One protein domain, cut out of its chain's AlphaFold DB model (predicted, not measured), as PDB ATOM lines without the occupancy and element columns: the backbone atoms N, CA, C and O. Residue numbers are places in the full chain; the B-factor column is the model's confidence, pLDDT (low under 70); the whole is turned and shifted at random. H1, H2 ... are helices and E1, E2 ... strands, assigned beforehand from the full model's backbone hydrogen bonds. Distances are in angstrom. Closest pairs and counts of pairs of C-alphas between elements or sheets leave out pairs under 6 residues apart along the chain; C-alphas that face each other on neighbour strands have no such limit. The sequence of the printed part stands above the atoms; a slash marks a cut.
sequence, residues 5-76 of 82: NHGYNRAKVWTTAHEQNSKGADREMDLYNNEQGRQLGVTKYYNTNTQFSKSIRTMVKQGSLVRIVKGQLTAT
ATOM      1  N   ASN A   5     183.210 332.767 278.507       95.56
ATOM      2  CA  ASN A   5     182.036 333.500 278.997       95.56
ATOM      3  C   ASN A   5     180.932 332.570 279.526       95.56
ATOM      4  O   ASN A   5     180.196 332.928 280.444       95.56
ATOM      5  N   HIS A   6     180.824 331.348 278.994       95.19
ATOM      6  CA  HIS A   6     179.882 330.371 279.528       95.19
ATOM      7  C   HIS A   6     180.298 329.881 280.922       95.19
ATOM      8  O   HIS A   6     179.445 329.733 281.797       95.19
ATOM      9  N   GLY A   7     181.602 329.671 281.145       95.19
ATOM     10  CA  GLY A   7     182.156 329.344 282.460       95.19
ATOM     11  C   GLY A   7     181.954 330.480 283.465       95.19
ATOM     12  O   GLY A   7     181.447 330.237 284.559       95.19
ATOM     13  N   TYR A   8     182.246 331.720 283.054       97.06
ATOM     14  CA  TYR A   8     181.996 332.929 283.846       97.06
ATOM     15  C   TYR A   8     180.536 333.007 284.320       97.06
ATOM     16  O   TYR A   8     180.280 333.125 285.518       97.06
ATOM     17  N   ASN A   9     179.573 332.875 283.399       97.19
ATOM     18  CA  ASN A   9     178.149 333.004 283.717       97.19
ATOM     19  C   ASN A   9     177.666 331.913 284.682       97.19
ATOM     20  O   ASN A   9     176.949 332.212 285.636       97.19
ATOM     21  N   ARG A  10     178.091 330.656 284.483       96.19
ATOM     22  CA  ARG A  10     177.750 329.556 285.400       96.19
ATOM     23  C   ARG A  10     178.337 329.771 286.792       96.19
ATOM     24  O   ARG A  10     177.628 329.590 287.778       96.19
ATOM     25  N   ALA A  11     179.600 330.190 286.871       95.88
ATOM     26  CA  ALA A  11     180.256 330.490 288.139       95.88
ATOM     27  C   ALA A  11     179.584 331.668 288.859       95.88
ATOM     28  O   ALA A  11     179.412 331.624 290.075       95.88
ATOM     29  N   LYS A  12     179.152 332.704 288.127       96.56
ATOM     30  CA  LYS A  12     178.423 333.843 288.698       96.56
ATOM     31  C   LYS A  12     177.117 333.391 289.345       96.56
ATOM     32  O   LYS A  12     176.923 333.648 290.523       96.56
ATOM     33  N   VAL A  13     176.276 332.661 288.611       96.38
ATOM     34  CA  VAL A  13     175.002 332.142 289.141       96.38
ATOM     35  C   VAL A  13     175.229 331.283 290.386       96.38
ATOM     36  O   VAL A  13     174.564 331.501 291.393       96.38
ATOM     37  N   TRP A  14     176.195 330.360 290.338       94.75
ATOM     38  CA  TRP A  14     176.539 329.510 291.480       94.75
ATOM     39  C   TRP A  14     176.961 330.337 292.700       94.75
ATOM     40  O   TRP A  14     176.317 330.287 293.740       94.75
ATOM     41  N   THR A  15     178.013 331.142 292.567       92.75
ATOM     42  CA  THR A  15     178.569 331.903 293.701       92.75
ATOM     43  C   THR A  15     177.590 332.936 294.259       92.75
ATOM     44  O   THR A  15     177.462 333.051 295.468       92.75
ATOM     45  N   THR A  16     176.830 333.647 293.418       89.25
ATOM     46  CA  THR A  16     175.828 334.613 293.895       89.25
ATOM     47  C   THR A  16     174.697 333.939 294.672       89.25
ATOM     48  O   THR A  16     174.224 334.515 295.648       89.25
ATOM     49  N   ALA A  17     174.277 332.728 294.286       89.88
ATOM     50  CA  ALA A  17     173.264 331.984 295.034       89.88
ATOM     51  C   ALA A  17     173.755 331.589 296.437       89.88
ATOM     52  O   ALA A  17     172.981 331.641 297.391       89.88
ATOM     53  N   HIS A  18     175.040 331.246 296.582       87.75
ATOM     54  CA  HIS A  18     175.640 330.945 297.884       87.75
ATOM     55  C   HIS A  18     175.686 332.178 298.806       87.75
ATOM     56  O   HIS A  18     175.469 332.045 300.008       87.75
ATOM     57  N   GLU A  19     175.830 333.380 298.239       91.19
ATOM     58  CA  GLU A  19     175.854 334.646 298.988       91.19
ATOM     59  C   GLU A  19     174.468 335.256 299.281       91.19
ATOM     60  O   GLU A  19     174.366 336.376 299.788       91.19
ATOM     61  N   GLN A  20     173.363 334.573 298.959       90.94
ATOM     62  CA  GLN A  20     172.028 335.187 299.050       90.94
ATOM     63  C   GLN A  20     171.633 335.591 300.484       90.94
ATOM     64  O   GLN A  20     170.986 336.621 300.682       90.94
ATOM     65  N   ASN A  21     172.068 334.808 301.478       92.12
ATOM     66  CA  ASN A  21     171.724 334.993 302.890       92.12
ATOM     67  C   ASN A  21     172.879 335.569 303.725       92.12
ATOM     68  O   ASN A  21     172.663 335.915 304.888       92.12
ATOM     69  N   SER A  22     174.083 335.684 303.156       91.94
ATOM     70  CA  SER A  22     175.221 336.321 303.819       91.94
ATOM     71  C   SER A  22     175.027 337.844 303.867       91.94
ATOM     72  O   SER A  22     174.270 338.440 303.086       91.94
ATOM     73  N   LYS A  23     175.665 338.491 304.846       93.00
ATOM     74  CA  LYS A  23     175.578 339.937 305.098       93.00
ATOM     75  C   LYS A  23     176.921 340.459 305.604       93.00
ATOM     76  O   LYS A  23     177.731 339.690 306.109       93.00
ATOM     77  N   GLY A  24     177.113 341.773 305.518       94.81
ATOM     78  CA  GLY A  24     178.301 342.442 306.046       94.81
ATOM     79  C   GLY A  24     179.583 342.109 305.278       94.81
ATOM     80  O   GLY A  24     179.539 341.706 304.115       94.81
ATOM     81  N   ALA A  25     180.720 342.292 305.950       94.75
ATOM     82  CA  ALA A  25     182.052 342.219 305.352       94.75
ATOM     83  C   ALA A  25     182.368 340.864 304.688       94.75
ATOM     84  O   ALA A  25     183.052 340.843 303.668       94.75
ATOM     85  N   ASP A  26     181.849 339.749 305.215       93.75
ATOM     86  CA  ASP A  26     182.043 338.415 304.623       93.75
ATOM     87  C   ASP A  26     181.456 338.344 303.211       93.75
ATOM     88  O   ASP A  26     182.164 338.035 302.252       93.75
ATOM     89  N   ARG A  27     180.195 338.773 303.053       94.81
ATOM     90  CA  ARG A  27     179.528 338.821 301.745       94.81
ATOM     91  C   ARG A  27     180.267 339.720 300.760       94.81
ATOM     92  O   ARG A  27     180.391 339.388 299.584       94.81
ATOM     93  N   GLU A  28     180.712 340.889 301.210       95.81
ATOM     94  CA  GLU A  28     181.432 341.833 300.353       95.81
ATOM     95  C   GLU A  28     182.776 341.257 299.887       95.81
ATOM     96  O   GLU A  28     183.103 341.345 298.700       95.81
ATOM     97  N   MET A  29     183.523 340.617 300.794       96.31
ATOM     98  CA  MET A  29     184.775 339.927 300.482       96.31
ATOM     99  C   MET A  29     184.549 338.806 299.463       96.31
ATOM    100  O   MET A  29     185.270 338.740 298.462       96.31
ATOM    101  N   ASP A  30     183.551 337.951 299.687       96.25
ATOM    102  CA  ASP A  30     183.274 336.809 298.818       96.25
ATOM    103  C   ASP A  30     182.802 337.259 297.438       96.25
ATOM    104  O   ASP A  30     183.325 336.790 296.425       96.25
ATOM    105  N   LEU A  31     181.884 338.226 297.348       95.81
ATOM    106  CA  LEU A  31     181.444 338.772 296.061       95.81
ATOM    107  C   LEU A  31     182.605 339.385 295.269       95.81
ATOM    108  O   LEU A  31     182.722 339.123 294.066       95.81
ATOM    109  N   TYR A  32     183.473 340.155 295.931       96.81
ATOM    110  CA  TYR A  32     184.644 340.761 295.302       96.81
ATOM    111  C   TYR A  32     185.628 339.693 294.803       96.81
ATOM    112  O   TYR A  32     185.975 339.665 293.619       96.81
ATOM    113  N   ASN A  33     186.050 338.776 295.676       97.50
ATOM    114  CA  ASN A  33     187.038 337.753 295.337       97.50
ATOM    115  C   ASN A  33     186.508 336.777 294.272       97.50
ATOM    116  O   ASN A  33     187.253 336.391 293.365       97.50
ATOM    117  N   ASN A  34     185.217 336.429 294.321       97.12
ATOM    118  CA  ASN A  34     184.565 335.607 293.302       97.12
ATOM    119  C   ASN A  34     184.574 336.290 291.930       97.12
ATOM    120  O   ASN A  34     184.798 335.627 290.916       97.12
ATOM    121  N   GLU A  35     184.364 337.609 291.869       97.31
ATOM    122  CA  GLU A  35     184.450 338.344 290.606       97.31
ATOM    123  C   GLU A  35     185.867 338.343 290.038       97.31
ATOM    124  O   GLU A  35     186.052 338.011 288.866       97.31
ATOM    125  N   GLN A  36     186.875 338.614 290.869       97.88
ATOM    126  CA  GLN A  36     188.277 338.558 290.449       97.88
ATOM    127  C   GLN A  36     188.658 337.165 289.917       97.88
ATOM    128  O   GLN A  36     189.280 337.044 288.859       97.88
ATOM    129  N   GLY A  37     188.225 336.100 290.601       96.88
ATOM    130  CA  GLY A  37     188.434 334.721 290.160       96.88
ATOM    131  C   GLY A  37     187.763 334.411 288.818       96.88
ATOM    132  O   GLY A  37     188.368 333.776 287.951       96.88
ATOM    133  N   ARG A  38     186.536 334.902 288.603       97.25
ATOM    134  CA  ARG A  38     185.818 334.744 287.331       97.25
ATOM    135  C   ARG A  38     186.502 335.478 286.176       97.25
ATOM    136  O   ARG A  38     186.672 334.886 285.110       97.25
ATOM    137  N   GLN A  39     186.916 336.727 286.380       97.62
ATOM    138  CA  GLN A  39     187.631 337.517 285.369       97.62
ATOM    139  C   GLN A  39     188.972 336.876 284.994       97.62
ATOM    140  O   GLN A  39     189.331 336.788 283.813       97.62
ATOM    141  N   LEU A  40     189.686 336.335 285.988       97.12
ATOM    142  CA  LEU A  40     190.886 335.544 285.744       97.12
ATOM    143  C   LEU A  40     190.565 334.293 284.913       97.12
ATOM    144  O   LEU A  40     191.300 333.995 283.974       97.12
ATOM    145  N   GLY A  41     189.464 333.595 285.208       96.12
ATOM    146  CA  GLY A  41     188.984 332.431 284.450       96.12
ATOM    147  C   GLY A  41     188.734 332.716 282.966       96.12
ATOM    148  O   GLY A  41     189.048 331.880 282.120       96.12
ATOM    149  N   VAL A  42     188.234 333.909 282.636       96.62
ATOM    150  CA  VAL A  42     188.069 334.358 281.243       96.62
ATOM    151  C   VAL A  42     189.422 334.669 280.606       96.62
ATOM    152  O   VAL A  42     189.737 334.168 279.530       96.62
ATOM    153  N   THR A  43     190.252 335.456 281.291       96.56
ATOM    154  CA  THR A  43     191.531 335.958 280.755       96.56
ATOM    155  C   THR A  43     192.589 334.858 280.618       96.56
ATOM    156  O   THR A  43     193.476 334.929 279.770       96.56
ATOM    157  N   LYS A  44     192.521 333.834 281.472       96.19
ATOM    158  CA  LYS A  44     193.464 332.711 281.548       96.19
ATOM    159  C   LYS A  44     192.799 331.386 281.174       96.19
ATOM    160  O   LYS A  44     193.188 330.347 281.691       96.19
ATOM    161  N   TYR A  45     191.821 331.421 280.269       94.81
ATOM    162  CA  TYR A  45     190.988 330.271 279.898       94.81
ATOM    163  C   TYR A  45     191.769 329.009 279.493       94.81
ATOM    164  O   TYR A  45     191.357 327.900 279.817       94.81
ATOM    165  N   TYR A  46     192.908 329.171 278.818       95.69
ATOM    166  CA  TYR A  46     193.746 328.055 278.361       95.69
ATOM    167  C   TYR A  46     194.846 327.653 279.355       95.69
ATOM    168  O   TYR A  46     195.626 326.746 279.071       95.69
ATOM    169  N   ASN A  47     194.947 328.323 280.506       96.69
ATOM    170  CA  ASN A  47     195.931 327.957 281.513       96.69
ATOM    171  C   ASN A  47     195.592 326.592 282.117       96.69
ATOM    172  O   ASN A  47     194.445 326.287 282.435       96.69
ATOM    173  N   THR A  48     196.629 325.810 282.391       97.50
ATOM    174  CA  THR A  48     196.522 324.644 283.274       97.50
ATOM    175  C   THR A  48     196.156 325.064 284.700       97.50
ATOM    176  O   THR A  48     196.433 326.192 285.122       97.50
ATOM    177  N   ASN A  49     195.642 324.126 285.500       96.44
ATOM    178  CA  ASN A  49     195.356 324.362 286.921       96.44
ATOM    179  C   ASN A  49     196.579 324.889 287.689       96.44
ATOM    180  O   ASN A  49     196.447 325.774 288.530       96.44
ATOM    181  N   THR A  50     197.786 324.417 287.363       98.12
ATOM    182  CA  THR A  50     199.032 324.888 287.984       98.12
ATOM    183  C   THR A  50     199.316 326.357 287.663       98.12
ATOM    184  O   THR A  50     199.619 327.144 288.565       98.12
ATOM    185  N   GLN A  51     199.186 326.761 286.396       98.12
ATOM    186  CA  GLN A  51     199.372 328.157 285.977       98.12
ATOM    187  C   GLN A  51     198.279 329.069 286.548       98.12
ATOM    188  O   GLN A  51     198.559 330.199 286.962       98.12
ATOM    189  N   PHE A  52     197.042 328.577 286.606       96.94
ATOM    190  CA  PHE A  52     195.915 329.284 287.206       96.94
ATOM    191  C   PHE A  52     196.144 329.513 288.706       96.94
ATOM    192  O   PHE A  52     196.120 330.647 289.182       96.94
ATOM    193  N   SER A  53     196.514 328.457 289.431       96.75
ATOM    194  CA  SER A  53     196.848 328.495 290.857       96.75
ATOM    195  C   SER A  53     198.023 329.437 291.157       96.75
ATOM    196  O   SER A  53     197.987 330.202 292.122       96.75
ATOM    197  N   LYS A  54     199.055 329.453 290.298       98.19
ATOM    198  CA  LYS A  54     200.159 330.421 290.395       98.19
ATOM    199  C   LYS A  54     199.664 331.861 290.229       98.19
ATOM    200  O   LYS A  54     200.088 332.723 290.991       98.19
ATOM    201  N   SER A  55     198.760 332.108 289.282       98.19
ATOM    202  CA  SER A  55     198.199 333.443 289.027       98.19
ATOM    203  C   SER A  55     197.398 333.957 290.227       98.19
ATOM    204  O   SER A  55     197.612 335.088 290.653       98.19
ATOM    205  N   ILE A  56     196.575 333.106 290.849       97.31
ATOM    206  CA  ILE A  56     195.845 333.451 292.081       97.31
ATOM    207  C   ILE A  56     196.818 333.810 293.211       97.31
ATOM    208  O   ILE A  56     196.664 334.844 293.855       97.31
ATOM    209  N   ARG A  57     197.868 333.005 293.436       97.12
ATOM    210  CA  ARG A  57     198.889 333.319 294.453       97.12
ATOM    211  C   ARG A  57     199.587 334.656 294.187       97.12
ATOM    212  O   ARG A  57     199.915 335.361 295.138       97.12
ATOM    213  N   THR A  58     199.812 335.014 292.925       97.00
ATOM    214  CA  THR A  58     200.345 336.333 292.559       97.00
ATOM    215  C   THR A  58     199.364 337.450 292.908       97.00
ATOM    216  O   THR A  58     199.777 338.413 293.545       97.00
ATOM    217  N   MET A  59     198.074 337.301 292.589       97.19
ATOM    218  CA  MET A  59     197.035 338.273 292.958       97.19
ATOM    219  C   MET A  59     196.961 338.486 294.474       97.19
ATOM    220  O   MET A  59     196.886 339.625 294.930       97.19
ATOM    221  N   VAL A  60     197.068 337.408 295.262       96.31
ATOM    222  CA  VAL A  60     197.141 337.488 296.732       96.31
ATOM    223  C   VAL A  60     198.340 338.332 297.173       96.31
ATOM    224  O   VAL A  60     198.178 339.274 297.949       96.31
ATOM    225  N   LYS A  61     199.538 338.035 296.651       95.50
ATOM    226  CA  LYS A  61     200.775 338.773 296.972       95.50
ATOM    227  C   LYS A  61     200.720 340.245 296.557       95.50
ATOM    228  O   LYS A  61     201.348 341.074 297.202       95.50
ATOM    229  N   GLN A  62     199.993 340.561 295.488       94.88
ATOM    230  CA  GLN A  62     199.850 341.916 294.949       94.88
ATOM    231  C   GLN A  62     198.688 342.703 295.567       94.88
ATOM    232  O   GLN A  62     198.576 343.895 295.306       94.88
ATOM    233  N   GLY A  63     197.839 342.073 296.386       95.56
ATOM    234  CA  GLY A  63     196.695 342.742 297.012       95.56
ATOM    235  C   GLY A  63     195.497 342.934 296.092       95.56
ATOM    236  O   GLY A  63     194.623 343.737 296.394       95.56
ATOM    237  N   SER A  64     195.440 342.215 294.969       96.31
ATOM    238  CA  SER A  64     194.293 342.276 294.054       96.31
ATOM    239  C   SER A  64     193.064 341.545 294.603       96.31
ATOM    240  O   SER A  64     191.968 341.733 294.079       96.31
ATOM    241  N   LEU A  65     193.246 340.718 295.637       97.56
ATOM    242  CA  LEU A  65     192.184 340.106 296.437       97.56
ATOM    243  C   LEU A  65     192.078 340.806 297.795       97.56
ATOM    244  O   LEU A  65     193.005 341.496 298.229       97.56
ATOM    245  N   VAL A  66     190.961 340.595 298.486       97.00
ATOM    246  CA  VAL A  66     190.707 341.169 299.813       97.00
ATOM    247  C   VAL A  66     190.494 340.081 300.864       97.00
ATOM    248  O   VAL A  66     190.119 338.953 300.550       97.00
ATOM    249  N   ARG A  67     190.763 340.427 302.121       96.00
ATOM    250  CA  ARG A  67     190.483 339.635 303.323       96.00
ATOM    251  C   ARG A  67     189.886 340.535 304.399       96.00
ATOM    252  O   ARG A  67     190.021 341.755 304.317       96.00
ATOM    253  N   ILE A  68     189.315 339.952 305.442       94.81
ATOM    254  CA  ILE A  68     188.787 340.724 306.569       94.81
ATOM    255  C   ILE A  68     189.852 340.886 307.650       94.81
ATOM    256  O   ILE A  68     190.476 339.924 308.092       94.81
ATOM    257  N   VAL A  69     190.055 342.128 308.083       93.25
ATOM    258  CA  VAL A  69     190.924 342.511 309.199       93.25
ATOM    259  C   VAL A  69     190.147 343.505 310.050       93.25
ATOM    260  O   VAL A  69     189.691 344.518 309.532       93.25
ATOM    261  N   LYS A  70     189.991 343.235 311.353       91.94
ATOM    262  CA  LYS A  70     189.239 344.107 312.283       91.94
ATOM    263  C   LYS A  70     187.837 344.498 311.750       91.94
ATOM    264  O   LYS A  70     187.407 345.634 311.904       91.94
ATOM    265  N   GLY A  71     187.142 343.565 311.090       92.50
ATOM    266  CA  GLY A  71     185.804 343.789 310.523       92.50
ATOM    267  C   GLY A  71     185.765 344.597 309.219       92.50
ATOM    268  O   GLY A  71     184.679 344.909 308.744       92.50
ATOM    269  N   GLN A  72     186.919 344.928 308.630       92.38
ATOM    270  CA  GLN A  72     187.021 345.711 307.397       92.38
ATOM    271  C   GLN A  72     187.692 344.917 306.274       92.38
ATOM    272  O   GLN A  72     188.633 344.152 306.512       92.38
ATOM    273  N   LEU A  73     187.245 345.141 305.034       94.62
ATOM    274  CA  LEU A  73     187.914 344.625 303.841       94.62
ATOM    275  C   LEU A  73     189.287 345.286 303.701       94.62
ATOM    276  O   LEU A  73     189.413 346.504 303.630       94.62
ATOM    277  N   THR A  74     190.321 344.461 303.651       95.44
ATOM    278  CA  THR A  74     191.718 344.871 303.516       95.44
ATOM    279  C   THR A  74     192.354 344.075 302.384       95.44
ATOM    280  O   THR A  74     192.151 342.864 302.289       95.44
ATOM    281  N   ALA A  75     193.146 344.728 301.533       95.56
ATOM    282  CA  ALA A  75     193.908 344.045 300.490       95.56
ATOM    283  C   ALA A  75     194.779 342.922 301.086       95.56
ATOM    284  O   ALA A  75     195.372 343.073 302.157       95.56
ATOM    285  N   THR A  76     194.893 341.786 300.399       95.44
ATOM    286  CA  THR A  76     195.610 340.605 300.920       95.44
ATOM    287  C   THR A  76     197.111 340.819 301.122       95.44
ATOM    288  O   THR A  76     197.731 340.067 301.876       95.44
TER     289      THR A  76
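What this domain is: This is residues 5 to 76 of the 82 residues of an uncharacterized protein of Bacillus pumilus (UniProt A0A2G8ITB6). A flat slab is built round one long helix, H2, which runs through its middle, with helix H1 side by side with it along one flank and, on the opposite flank, a small strand hairpin, E1 and E2, beside the first half of H2 and helix H3 slanting past the second half. H1 and H2 fold back on each other as a well-formed helical hairpin, while H3 stands only loosely by H2. The printed part has 72 residues, with three named helices and two named strands in the order H1, H2, H3, E1, E2; the sheet has the order E1 - E2 and is antiparallel, and the class is mostly helix. The whole is only just compact, close to loose, with a radius of gyration of the C-alphas of 12.9 A, and the C-alphas span 37 by 28 by 14 A along their three main axes.

Where its parts are: The printed part begins with H1, residues 5 to 18, whose first C-alpha, that of Asn 5, is at (182.036, 333.500, 278.997); from first to last C-alpha it measures 20.1 A. H2, residues 24 to 43, is the longest helix, with 20 residues and 29.3 A from first to last C-alpha. It begins with C-alpha 24 at (178.301, 342.442, 306.046) and ends with C-alpha 43 at (191.531, 335.958, 280.755). H3, residues 49 to 62, measures 19.8 A from first to last C-alpha. E1, residues 66 to 69, measures 9.5 A and E2, residues 72 to 75, measures 9.9 A, each from first to last C-alpha. E2 ends with C-alpha 75 at (193.908, 344.045, 300.490), and Thr 76 is the last printed residue.

How they stand to each other: H1 and H2 touch, with 14 pairs of C-alphas within 8 A; the closest C-alphas are those of Tyr 8 and Arg 38, 5.5 A apart. They form a helical hairpin, at a shallow tilt of 13 degrees, opposite ways. H2 and H3 are close but not clearly touching, with 1 pair of C-alphas within 8 A, those of Gly 37 and Ile 56 at 7.8 A. These two helices run opposite ways at a steep tilt of 50 degrees. H1 and H3 are apart. In H1, H2 and H3 every O i to N i+4 pair is within hydrogen-bond range. The closest C-alphas of H2 and E1 are those of Met 29 and Val 66, 6.1 A apart; those of H2 and E2 are Ala 25 and Gln 72, 6.4 A apart. E1 and E2 form a hairpin of antiparallel neighbour strands, with 134 degrees between their directions. C-alphas 66 and 75 face each other at 4.4 A. Across this pair N 67 and O 74 are within hydrogen-bond range at 2.8 A, and so are N 69 and O 72 at 2.9 A. H1 is apart from E1 and from E2. H3 and E2 are only just apart, their closest C-alphas being 8.2 A from each other.

The domain as a whole: The two C-alphas farthest apart are those of Tyr 46 and Lys 70, at 37.8 A, and the first and last printed C-alphas, those of Asn 5 and Thr 76, are 26.7 A apart. The centre of H2 is the nearest to the mean of the C-alphas, at 2.9 A, and that of E2 the farthest, at 13.8 A. The printed part has no cut. The links H1 to H2, H2 to H3, H3 to E1 and E1 to E2 are tight, and there is no long link. The mean pLDDT of the printed part is 95.5, and no printed residue is under 70.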